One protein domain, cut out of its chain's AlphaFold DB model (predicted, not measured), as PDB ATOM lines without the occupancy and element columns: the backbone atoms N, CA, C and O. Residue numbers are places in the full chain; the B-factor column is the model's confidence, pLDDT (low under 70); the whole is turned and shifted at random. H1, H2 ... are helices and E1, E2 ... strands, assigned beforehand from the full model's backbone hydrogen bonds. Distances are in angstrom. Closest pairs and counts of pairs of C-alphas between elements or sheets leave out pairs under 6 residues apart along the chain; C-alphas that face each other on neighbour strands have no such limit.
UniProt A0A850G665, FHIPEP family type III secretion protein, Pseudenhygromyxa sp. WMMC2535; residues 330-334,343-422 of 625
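Overview. This is residues 330 to 334 and 343 to 422 of the 625 residues of the protein "FHIPEP family type III secretion protein" of Pseudenhygromyxa sp. WMMC2535 (UniProt A0A850G665). A strongly twisted sheet of four strands has its helices over one face and leaves the other face bare; H2 packs on E3 and E4, while H1, the longest helix, packs side by side with H2 and reaches the sheet at its edge strand E2. The short H3 follows H2 at the end of the printed part, near E4. The printed part has 85 residues, with three named helices and four named strands in the order E1 H1 E2 E3 E4 H2 H3; the sheet runs E2 E1 E3 E4 and is mixed, and the class is mixed, helices and strands. The whole is compact, with a radius of gyration of the C-alphas of 11.7 A and spans of 32 by 23 by 21 A.

Along the chain. Find C-alpha 330 at (266.854, 249.489, 110.571); there E1 begins, residues 330 to 333. Past the cut, H1 runs from C-alpha 345 at (275.668, 247.519, 121.895) through residue 363, 26.2 A long. Next come E2, residues 370 to 372, E3, residues 383 to 388 and 16.5 A long, and E4, residues 391 to 397 and 18.3 A long. H2 spans residues 404 to 417 over 19.9 A, and H3, residues 419 to 422, ends at C-alpha 422 at (257.863, 241.550, 105.905).

Arrangement. Start at inner strand E1: it is antiparallel to E3, with N 332 and O 385 at 3.0 A, and parallel to edge strand E2, with N 331 and O 371 at 2.8 A. E3 and E4 form an antiparallel hairpin, with N 384 and O 396 at 2.7 A. H2 is on the sheet; its closest C-alphas to E4 are those of Ala 414 and Gly 394, 4.5 A apart. H1 and H2 make two layers with the sheet, both helices on one face. H1 touches H2 with residues 347 to 355 alone, the closest C-alphas being those of Leu 348 and Leu 404 at 6.5 A; they run the same way at a shallow tilt of 34 degrees, only just short of steep. H1 comes closest to E2 at the C-alphas of Leu 352 and Phe 370, 6.7 A apart. H3 is on the same face as H2, at a height over the sheet of 8.4 A, and H1 and H3 are apart. In H1 and H2 every O i to N i+4 pair is within hydrogen-bond range; H3 is too short for such a pair.

Size, cuts and confidence. Look for the two farthest C-alphas at Ala 364 and Ile 379, 32.6 A apart. Residues 335 to 342 are cut out, and C-alphas 334 and 343 are 15.3 A apart across the cut. Of the links that are printed whole, none is long. Mean pLDDT of the printed part is 84.0; residue 334 and residues 374 to 381 are under 70.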
ATOM      1  N   ARG A 330     266.210 248.368 109.908       85.06
ATOM      2  CA  ARG A 330     266.854 249.489 110.571       85.06
ATOM      3  C   ARG A 330     266.054 249.869 111.800       85.06
ATOM      4  O   ARG A 330     264.865 250.166 111.705       85.06
ATOM      5  N   LEU A 331     266.718 249.809 112.941       82.75
ATOM      6  CA  LEU A 331     266.176 250.164 114.236       82.75
ATOM      7  C   LEU A 331     266.762 251.517 114.624       82.75
ATOM      8  O   LEU A 331     267.977 251.633 114.815       82.75
ATOM      9  N   SER A 332     265.908 252.525 114.745       82.94
ATOM     10  CA  SER A 332     266.291 253.844 115.238       82.94
ATOM     11  C   SER A 332     265.446 254.211 116.453       82.94
ATOM     12  O   SER A 332     264.293 253.805 116.582       82.94
ATOM     13  N   ALA A 333     266.040 254.953 117.382       74.38
ATOM     14  CA  ALA A 333     265.312 255.576 118.478       74.38
ATOM     15  C   ALA A 333     265.169 257.065 118.168       74.38
ATOM     16  O   ALA A 333     266.165 257.748 117.914       74.38
ATOM     17  N   ALA A 334     263.941 257.575 118.185       62.09
ATOM     18  CA  ALA A 334     263.697 259.006 118.130       62.09
ATOM     19  C   ALA A 334     264.254 259.672 119.400       62.09
ATOM     20  O   ALA A 334     264.154 259.127 120.503       62.09
ATOM     21  N   VAL A 343     272.816 251.405 126.624       74.00
ATOM     22  CA  VAL A 343     272.712 249.942 126.552       74.00
ATOM     23  C   VAL A 343     273.975 249.414 125.875       74.00
ATOM     24  O   VAL A 343     274.443 249.995 124.893       74.00
ATOM     25  N   ASP A 344     274.547 248.319 126.387       80.88
ATOM     26  CA  ASP A 344     275.677 247.662 125.725       80.88
ATOM     27  C   ASP A 344     275.265 247.208 124.317       80.88
ATOM     28  O   ASP A 344     274.398 246.346 124.140       80.88
ATOM     29  N   ARG A 345     275.921 247.791 123.309       82.62
ATOM     30  CA  ARG A 345     275.668 247.519 121.895       82.62
ATOM     31  C   ARG A 345     275.801 246.035 121.569       82.62
ATOM     32  O   ARG A 345     274.959 245.502 120.855       82.62
ATOM     33  N   GLN A 346     276.818 245.357 122.101       84.25
ATOM     34  CA  GLN A 346     277.050 243.945 121.787       84.25
ATOM     35  C   GLN A 346     276.004 243.033 122.434       84.25
ATOM     36  O   GLN A 346     275.643 241.999 121.869       84.25
ATOM     37  N   ALA A 347     275.526 243.373 123.632       85.56
ATOM     38  CA  ALA A 347     274.419 242.662 124.264       85.56
ATOM     39  C   ALA A 347     273.110 242.859 123.483       85.56
ATOM     40  O   ALA A 347     272.403 241.883 123.229       85.56
ATOM     41  N   LEU A 348     272.834 244.087 123.031       86.12
ATOM     42  CA  LEU A 348     271.655 244.406 122.226       86.12
ATOM     43  C   LEU A 348     271.662 243.699 120.867       86.12
ATOM     44  O   LEU A 348     270.673 243.066 120.515       86.12
ATOM     45  N   GLU A 349     272.775 243.733 120.132       87.50
ATOM     46  CA  GLU A 349     272.908 243.041 118.839       87.50
ATOM     47  C   GLU A 349     272.689 241.522 118.984       87.50
ATOM     48  O   GLU A 349     271.958 240.918 118.197       87.50
ATOM     49  N   ARG A 350     273.235 240.899 120.043       90.06
ATOM     50  CA  ARG A 350     272.987 239.476 120.350       90.06
ATOM     51  C   ARG A 350     271.525 239.199 120.702       90.06
ATOM     52  O   ARG A 350     270.972 238.189 120.260       90.06
ATOM     53  N   GLY A 351     270.902 240.080 121.486       91.31
ATOM     54  CA  GLY A 351     269.491 239.985 121.858       91.31
ATOM     55  C   GLY A 351     268.565 240.087 120.645       91.31
ATOM     56  O   GLY A 351     267.697 239.233 120.468       91.31
ATOM     57  N   LEU A 352     268.807 241.063 119.767       91.81
ATOM     58  CA  LEU A 352     268.057 241.270 118.525       91.81
ATOM     59  C   LEU A 352     268.209 240.093 117.562       91.81
ATOM     60  O   LEU A 352     267.223 239.654 116.981       91.81
ATOM     61  N   GLU A 353     269.401 239.509 117.442       91.94
ATOM     62  CA  GLU A 353     269.608 238.314 116.614       91.94
ATOM     63  C   GLU A 353     268.904 237.072 117.191       91.94
ATOM     64  O   GLU A 353     268.419 236.207 116.456       91.94
ATOM     65  N   SER A 354     268.821 236.959 118.519       92.62
ATOM     66  CA  SER A 354     268.041 235.899 119.162       92.62
ATOM     67  C   SER A 354     266.534 236.108 118.997       92.62
ATOM     68  O   SER A 354     265.808 235.129 118.831       92.62
ATOM     69  N   LEU A 355     266.067 237.357 119.051       92.75
ATOM     70  CA  LEU A 355     264.679 237.740 118.795       92.75
ATOM     71  C   LEU A 355     264.304 237.452 117.342       92.75
ATOM     72  O   LEU A 355     263.310 236.772 117.110       92.75
ATOM     73  N   ARG A 356     265.143 237.868 116.385       94.00
ATOM     74  CA  ARG A 356     264.985 237.610 114.948       94.00
ATOM     75  C   ARG A 356     264.729 236.132 114.684       94.00
ATOM     76  O   ARG A 356     263.685 235.791 114.151       94.00
ATOM     77  N   ARG A 357     265.631 235.254 115.140       92.00
ATOM     78  CA  ARG A 357     265.517 233.800 114.932       92.00
ATOM     79  C   ARG A 357     264.246 233.204 115.537       92.00
ATOM     80  O   ARG A 357     263.624 232.356 114.906       92.00
ATOM     81  N   ARG A 358     263.842 233.653 116.731       90.62
ATOM     82  CA  ARG A 358     262.587 233.208 117.358       90.62
ATOM     83  C   ARG A 358     261.365 233.657 116.558       90.62
ATOM     84  O   ARG A 358     260.467 232.855 116.332       90.62
ATOM     85  N   CYS A 359     261.344 234.907 116.103       91.81
ATOM     86  CA  CYS A 359     260.259 235.430 115.279       91.81
ATOM     87  C   CYS A 359     260.215 234.767 113.892       91.81
ATOM     88  O   CYS A 359     259.124 234.492 113.412       91.81
ATOM     89  N   GLU A 360     261.357 234.458 113.272       92.00
ATOM     90  CA  GLU A 360     261.412 233.711 112.004       92.00
ATOM     91  C   GLU A 360     260.792 232.326 112.134       92.00
ATOM     92  O   GLU A 360     260.004 231.916 111.285       92.00
ATOM     93  N   GLN A 361     261.146 231.614 113.206       88.94
ATOM     94  CA  GLN A 361     260.602 230.292 113.497       88.94
ATOM     95  C   GLN A 361     259.094 230.365 113.748       88.94
ATOM     96  O   GLN A 361     258.351 229.609 113.137       88.94
ATOM     97  N   ALA A 362     258.648 231.314 114.575       88.56
ATOM     98  CA  ALA A 362     257.238 231.462 114.924       88.56
ATOM     99  C   ALA A 362     256.365 231.951 113.756       88.56
ATOM    100  O   ALA A 362     255.212 231.556 113.652       88.56
ATOM    101  N   LEU A 363     256.878 232.824 112.884       91.38
ATOM    102  CA  LEU A 363     256.108 233.372 111.760       91.38
ATOM    103  C   LEU A 363     256.286 232.593 110.460       91.38
ATOM    104  O   LEU A 363     255.556 232.864 109.512       91.38
ATOM    105  N   ALA A 364     257.241 231.664 110.387       91.69
ATOM    106  CA  ALA A 364     257.614 230.959 109.160       91.69
ATOM    107  C   ALA A 364     257.922 231.901 107.972       91.69
ATOM    108  O   ALA A 364     257.699 231.565 106.810       91.69
ATOM    109  N   VAL A 365     258.460 233.091 108.262       90.94
ATOM    110  CA  VAL A 365     258.879 234.101 107.278       90.94
ATOM    111  C   VAL A 365     260.319 234.493 107.564       90.94
ATOM    112  O   VAL A 365     260.705 234.638 108.722       90.94
ATOM    113  N   ALA A 366     261.114 234.681 106.511       86.44
ATOM    114  CA  ALA A 366     262.472 235.194 106.645       86.44
ATOM    115  C   ALA A 366     262.440 236.636 107.170       86.44
ATOM    116  O   ALA A 366     261.835 237.516 106.558       86.44
ATOM    117  N   ILE A 367     263.109 236.878 108.296       89.69
ATOM    118  CA  ILE A 367     263.187 238.192 108.922       89.69
ATOM    119  C   ILE A 367     264.582 238.747 108.666       89.69
ATOM    120  O   ILE A 367     265.583 238.154 109.092       89.69
ATOM    121  N   PRO A 368     264.668 239.899 107.991       88.44
ATOM    122  CA  PRO A 368     265.953 240.479 107.675       88.44
ATOM    123  C   PRO A 368     266.742 240.894 108.927       88.44
ATOM    124  O   PRO A 368     266.180 241.084 110.008       88.44
ATOM    125  N   ARG A 369     268.070 241.010 108.817       87.38
ATOM    126  CA  ARG A 369     268.922 241.317 109.979       87.38
ATOM    127  C   ARG A 369     268.665 242.727 110.504       87.38
ATOM    128  O   ARG A 369     268.485 243.660 109.720       87.38
ATOM    129  N   PHE A 370     268.698 242.872 111.827       87.94
ATOM    130  CA  PHE A 370     268.606 244.176 112.473       87.94
ATOM    131  C   PHE A 370     269.880 244.995 112.236       87.94
ATOM    132  O   PHE A 370     270.993 244.483 112.353       87.94
ATOM    133  N   GLU A 371     269.712 246.280 111.943       86.62
ATOM    134  CA  GLU A 371     270.781 247.265 111.819       86.62
ATOM    135  C   GLU A 371     270.471 248.451 112.730       86.62
ATOM    136  O   GLU A 371     269.437 249.097 112.593       86.62
ATOM    137  N   LEU A 372     271.357 248.729 113.685       82.19
ATOM    138  CA  LEU A 372     271.200 249.856 114.601       82.19
ATOM    139  C   LEU A 372     271.649 251.147 113.907       82.19
ATOM    140  O   LEU A 372     272.834 251.296 113.592       82.19
ATOM    141  N   GLU A 373     270.726 252.086 113.697       77.75
ATOM    142  CA  GLU A 373     271.052 253.428 113.209       77.75
ATOM    143  C   GLU A 373     271.423 254.344 114.387       77.75
ATOM    144  O   GLU A 373     270.615 254.612 115.276       77.75
ATOM    145  N   GLY A 374     272.661 254.849 114.385       68.81
ATOM    146  CA  GLY A 374     273.171 255.766 115.409       68.81
ATOM    147  C   GLY A 374     273.775 255.085 116.645       68.81
ATOM    148  O   GLY A 374     274.089 253.891 116.660       68.81
ATOM    149  N   THR A 375     274.022 255.883 117.684       60.66
ATOM    150  CA  THR A 375     274.493 255.405 118.994       60.66
ATOM    151  C   THR A 375     273.319 254.845 119.807       60.66
ATOM    152  O   THR A 375     272.290 255.514 119.865       60.66
ATOM    153  N   PRO A 376     273.460 253.682 120.481       60.19
ATOM    154  CA  PRO A 376     272.410 253.043 121.288       60.19
ATOM    155  C   PRO A 376     272.190 253.772 122.627       60.19
ATOM    156  O   PRO A 376     272.380 253.226 123.714       60.19
ATOM    157  N   ALA A 377     271.846 255.052 122.539       62.56
ATOM    158  CA  ALA A 377     271.413 255.877 123.648       62.56
ATOM    159  C   ALA A 377     269.884 255.845 123.665       62.56
ATOM    160  O   ALA A 377     269.238 256.540 122.883       62.56
ATOM    161  N   PHE A 378     269.315 255.011 124.532       66.44
ATOM    162  CA  PHE A 378     267.867 254.895 124.667       66.44
ATOM    163  C   PHE A 378     267.402 255.722 125.860       66.44
ATOM    164  O   PHE A 378     268.045 255.772 126.913       66.44
ATOM    165  N   ILE A 379     266.286 256.415 125.675       64.31
ATOM    166  CA  ILE A 379     265.660 257.238 126.704       64.31
ATOM    167  C   ILE A 379     264.342 256.559 127.067       64.31
ATOM    168  O   ILE A 379     263.641 256.043 126.199       64.31
ATOM    169  N   ALA A 380     264.018 256.526 128.357       65.38
ATOM    170  CA  ALA A 380     262.713 256.069 128.822       65.38
ATOM    171  C   ALA A 380     261.607 256.878 128.126       65.38
ATOM    172  O   ALA A 380     261.645 258.107 128.153       65.38
ATOM    173  N   GLY A 381     260.645 256.207 127.491       66.25
ATOM    174  CA  GLY A 381     259.604 256.871 126.706       66.25
ATOM    175  C   GLY A 381     260.016 257.291 125.288       66.25
ATOM    176  O   GLY A 381     259.214 257.922 124.606       66.25
ATOM    177  N   ALA A 382     261.221 256.942 124.819       74.12
ATOM    178  CA  ALA A 382     261.597 257.132 123.420       74.12
ATOM    179  C   ALA A 382     260.770 256.225 122.497       74.12
ATOM    180  O   ALA A 382     260.500 255.062 122.820       74.12
ATOM    181  N   GLU A 383     260.406 256.762 121.334       81.75
ATOM    182  CA  GLU A 383     259.769 256.005 120.262       81.75
ATOM    183  C   GLU A 383     260.848 255.305 119.430       81.75
ATOM    184  O   GLU A 383     261.752 255.928 118.873       81.75
ATOM    185  N   LEU A 384     260.766 253.988 119.384       84.62
ATOM    186  CA  LEU A 384     261.576 253.104 118.576       84.62
ATOM    187  C   LEU A 384     260.867 252.897 117.240       84.62
ATOM    188  O   LEU A 384     259.714 252.470 117.189       84.62
ATOM    189  N   GLU A 385     261.564 253.207 116.154       86.81
ATOM    190  CA  GLU A 385     261.080 253.057 114.791       86.81
ATOM    191  C   GLU A 385     261.817 251.900 114.108       86.81
ATOM    192  O   GLU A 385     263.048 251.832 114.102       86.81
ATOM    193  N   LEU A 386     261.043 250.982 113.529       88.94
ATOM    194  CA  LEU A 386     261.549 249.866 112.744       88.94
ATOM    195  C   LEU A 386     261.269 250.123 111.263       88.94
ATOM    196  O   LEU A 386     260.111 250.264 110.855       88.94
ATOM    197  N   ARG A 387     262.326 250.167 110.447       86.44
ATOM    198  CA  ARG A 387     262.250 250.454 109.011       86.44
ATOM    199  C   ARG A 387     262.771 249.291 108.176       86.44
ATOM    200  O   ARG A 387     263.779 248.678 108.509       86.44
ATOM    201  N   LEU A 388     262.107 249.035 107.056       84.69
ATOM    202  CA  LEU A 388     262.536 248.105 106.017       84.69
ATOM    203  C   LEU A 388     262.771 248.912 104.734       84.69
ATOM    204  O   LEU A 388     261.818 249.356 104.087       84.69
ATOM    205  N   GLY A 389     264.038 249.175 104.405       78.81
ATOM    206  CA  GLY A 389     264.384 250.184 103.397       78.81
ATOM    207  C   GLY A 389     263.900 251.577 103.824       78.81
ATOM    208  O   GLY A 389     264.142 252.004 104.952       78.81
ATOM    209  N   ASP A 390     263.167 252.270 102.952       74.06
ATOM    210  CA  ASP A 390     262.599 253.595 103.251       74.06
ATOM    211  C   ASP A 390     261.220 253.541 103.929       74.06
ATOM    212  O   ASP A 390     260.645 254.582 104.259       74.06
ATOM    213  N   ARG A 391     260.671 252.343 104.156       79.44
ATOM    214  CA  ARG A 391     259.335 252.158 104.724       79.44
ATOM    215  C   ARG A 391     259.407 251.924 106.228       79.44
ATOM    216  O   ARG A 391     260.087 251.006 106.678       79.44
ATOM    217  N   VAL A 392     258.637 252.688 106.997       85.25
ATOM    218  CA  VAL A 392     258.378 252.385 108.412       85.25
ATOM    219  C   VAL A 392     257.421 251.202 108.486       85.25
ATOM    220  O   VAL A 392     256.329 251.268 107.918       85.25
ATOM    221  N   ILE A 393     257.832 250.122 109.147       86.75
ATOM    222  CA  ILE A 393     257.005 248.921 109.304       86.75
ATOM    223  C   ILE A 393     256.368 248.825 110.687       86.75
ATOM    224  O   ILE A 393     255.296 248.243 110.796       86.75
ATOM    225  N   GLY A 394     256.970 249.429 111.715       85.50
ATOM    226  CA  GLY A 394     256.433 249.430 113.072       85.50
ATOM    227  C   GLY A 394     257.038 250.531 113.933       85.50
ATOM    228  O   GLY A 394     258.153 250.990 113.676       85.50
ATOM    229  N   ARG A 395     256.285 250.955 114.951       88.12
ATOM    230  CA  ARG A 395     256.716 251.931 115.956       88.12
ATOM    231  C   ARG A 395     256.319 251.458 117.336       88.12
ATOM    232  O   ARG A 395     255.241 250.889 117.501       88.12
ATOM    233  N   GLU A 396     257.180 251.699 118.311       87.62
ATOM    234  CA  GLU A 396     256.939 251.268 119.678       87.62
ATOM    235  C   GLU A 396     257.568 252.198 120.705       87.62
ATOM    236  O   GLU A 396     258.681 252.664 120.511       87.62
ATOM    237  N   VAL A 397     256.899 252.428 121.833       85.62
ATOM    238  CA  VAL A 397     257.475 253.227 122.921       85.62
ATOM    239  C   VAL A 397     258.183 252.313 123.916       85.62
ATOM    240  O   VAL A 397     257.606 251.339 124.403       85.62
ATOM    241  N   VAL A 398     259.426 252.645 124.264       83.88
ATOM    242  CA  VAL A 398     260.167 251.929 125.312       83.88
ATOM    243  C   VAL A 398     259.573 252.288 126.676       83.88
ATOM    244  O   VAL A 398     259.783 253.386 127.198       83.88
ATOM    245  N   ALA A 399     258.796 251.367 127.244       76.88
ATOM    246  CA  ALA A 399     258.123 251.559 128.524       76.88
ATOM    247  C   ALA A 399     259.092 251.435 129.713       76.88
ATOM    248  O   ALA A 399     259.918 250.529 129.762       76.88
ATOM    249  N   GLY A 400     258.940 252.300 130.721       74.62
ATOM    250  CA  GLY A 400     259.692 252.194 131.976       74.62
ATOM    251  C   GLY A 400     261.170 252.582 131.846       74.62
ATOM    252  O   GLY A 400     261.491 253.618 131.271       74.62
ATOM    253  N   ARG A 401     262.077 251.796 132.447       75.19
ATOM    254  CA  ARG A 401     263.532 252.017 132.340       75.19
ATOM    255  C   ARG A 401     264.010 251.556 130.960       75.19
ATOM    256  O   ARG A 401     263.603 250.499 130.506       75.19
ATOM    257  N   ALA A 402     264.887 252.326 130.315       76.88
ATOM    258  CA  ALA A 402     265.445 251.988 129.002       76.88
ATOM    259  C   ALA A 402     266.604 250.976 129.115       76.88
ATOM    260  O   ALA A 402     267.722 251.239 128.673       76.88
ATOM    261  N   ASP A 403     266.341 249.837 129.759       84.06
ATOM    262  CA  ASP A 403     267.275 248.718 129.850       84.06
ATOM    263  C   ASP A 403     267.171 247.779 128.634       84.06
ATOM    264  O   ASP A 403     266.353 247.964 127.729       84.06
ATOM    265  N   LEU A 404     268.062 246.783 128.581       85.25
ATOM    266  CA  LEU A 404     268.150 245.845 127.463       85.25
ATOM    267  C   LEU A 404     266.822 245.114 127.215       85.25
ATOM    268  O   LEU A 404     266.401 244.996 126.066       85.25
ATOM    269  N   ASP A 405     266.158 244.654 128.275       87.69
ATOM    270  CA  ASP A 405     264.926 243.871 128.168       87.69
ATOM    271  C   ASP A 405     263.760 244.735 127.675       87.69
ATOM    272  O   ASP A 405     263.012 244.306 126.794       87.69
ATOM    273  N   ALA A 406     263.647 245.978 128.154       86.69
ATOM    274  CA  ALA A 406     262.645 246.926 127.676       86.69
ATOM    275  C   ALA A 406     262.831 247.267 126.188       86.69
ATOM    276  O   ALA A 406     261.853 247.309 125.437       86.69
ATOM    277  N   VAL A 407     264.075 247.463 125.733       86.62
ATOM    278  CA  VAL A 407     264.381 247.741 124.317       86.62
ATOM    279  C   VAL A 407     264.107 246.520 123.436       86.62
ATOM    280  O   VAL A 407     263.543 246.663 122.348       86.62
ATOM    281  N   LEU A 408     264.456 245.312 123.887       90.31
ATOM    282  CA  LEU A 408     264.153 244.076 123.156       90.31
ATOM    283  C   LEU A 408     262.645 243.821 123.074       90.31
ATOM    284  O   LEU A 408     262.150 243.462 122.005       90.31
ATOM    285  N   LEU A 409     261.904 244.057 124.158       89.19
ATOM    286  CA  LEU A 409     260.448 243.934 124.176       89.19
ATOM    287  C   LEU A 409     259.786 244.964 123.251       89.19
ATOM    288  O   LEU A 409     258.873 244.621 122.500       89.19
ATOM    289  N   ALA A 410     260.275 246.207 123.248       88.81
ATOM    290  CA  ALA A 410     259.795 247.233 122.330       88.81
ATOM    291  C   ALA A 410     260.091 246.868 120.861       88.81
ATOM    292  O   ALA A 410     259.222 246.969 120.000       88.81
ATOM    293  N   SER A 411     261.290 246.349 120.582       90.62
ATOM    294  CA  SER A 411     261.674 245.868 119.248       90.62
ATOM    295  C   SER A 411     260.790 244.706 118.782       90.62
ATOM    296  O   SER A 411     260.381 244.665 117.622       90.62
ATOM    297  N   PHE A 412     260.456 243.783 119.691       91.81
ATOM    298  CA  PHE A 412     259.520 242.693 119.428       91.81
ATOM    299  C   PHE A 412     258.136 243.231 119.061       91.81
ATOM    300  O   PHE A 412     257.588 242.849 118.031       91.81
ATOM    301  N   HIS A 413     257.571 244.144 119.854       89.81
ATOM    302  CA  HIS A 413     256.250 244.699 119.561       89.81
ATOM    303  C   HIS A 413     256.227 245.514 118.261       89.81
ATOM    304  O   HIS A 413     255.293 245.340 117.475       89.81
ATOM    305  N   ALA A 414     257.265 246.311 117.981       90.06
ATOM    306  CA  ALA A 414     257.399 247.026 116.713       90.06
ATOM    307  C   ALA A 414     257.389 246.049 115.527       90.06
ATOM    308  O   ALA A 414     256.593 246.213 114.602       90.06
ATOM    309  N   LEU A 415     258.199 244.986 115.585       92.19
ATOM    310  CA  LEU A 415     258.234 243.939 114.562       92.19
ATOM    311  C   LEU A 415     256.874 243.248 114.395       92.19
ATOM    312  O   LEU A 415     256.396 243.105 113.273       92.19
ATOM    313  N   MET A 416     256.230 242.860 115.498       90.94
ATOM    314  CA  MET A 416     254.947 242.154 115.471       90.94
ATOM    315  C   MET A 416     253.793 243.032 114.976       90.94
ATOM    316  O   MET A 416     252.893 242.523 114.314       90.94
ATOM    317  N   SER A 417     253.813 244.339 115.258       87.94
ATOM    318  CA  SER A 417     252.835 245.295 114.716       87.94
ATOM    319  C   SER A 417     252.957 245.462 113.198       87.94
ATOM    320  O   SER A 417     251.974 245.750 112.522       87.94
ATOM    321  N   GLY A 418     254.161 245.235 112.667       88.50
ATOM    322  CA  GLY A 418     254.520 245.414 111.267       88.50
ATOM    323  C   GLY A 418     254.716 244.133 110.468       88.50
ATOM    324  O   GLY A 418     255.213 244.216 109.346       88.50
ATOM    325  N   ALA A 419     254.385 242.961 111.016       91.06
ATOM    326  CA  ALA A 419     254.793 241.671 110.454       91.06
ATOM    327  C   ALA A 419     254.301 241.443 109.013       91.06
ATOM    328  O   ALA A 419     255.018 240.881 108.190       91.06
ATOM    329  N   GLU A 420     253.118 241.948 108.658       90.88
ATOM    330  CA  GLU A 420     252.580 241.880 107.292       90.88
ATOM    331  C   GLU A 420     253.451 242.586 106.240       90.88
ATOM    332  O   GLU A 420     253.403 242.270 105.050       90.88
ATOM    333  N   HIS A 421     254.269 243.547 106.666       90.12
ATOM    334  CA  HIS A 421     255.164 244.295 105.795       90.12
ATOM    335  C   HIS A 421     256.464 243.548 105.490       90.12
ATOM    336  O   HIS A 421     257.201 243.984 104.610       90.12
ATOM    337  N   LEU A 422     256.728 242.434 106.182       89.12
ATOM    338  CA  LEU A 422     257.863 241.550 105.905       89.12
ATOM    339  C   LEU A 422     257.679 240.765 104.602       89.12
ATOM    340  O   LEU A 422     258.656 240.291 104.031       89.12
TER     341      LEU A 422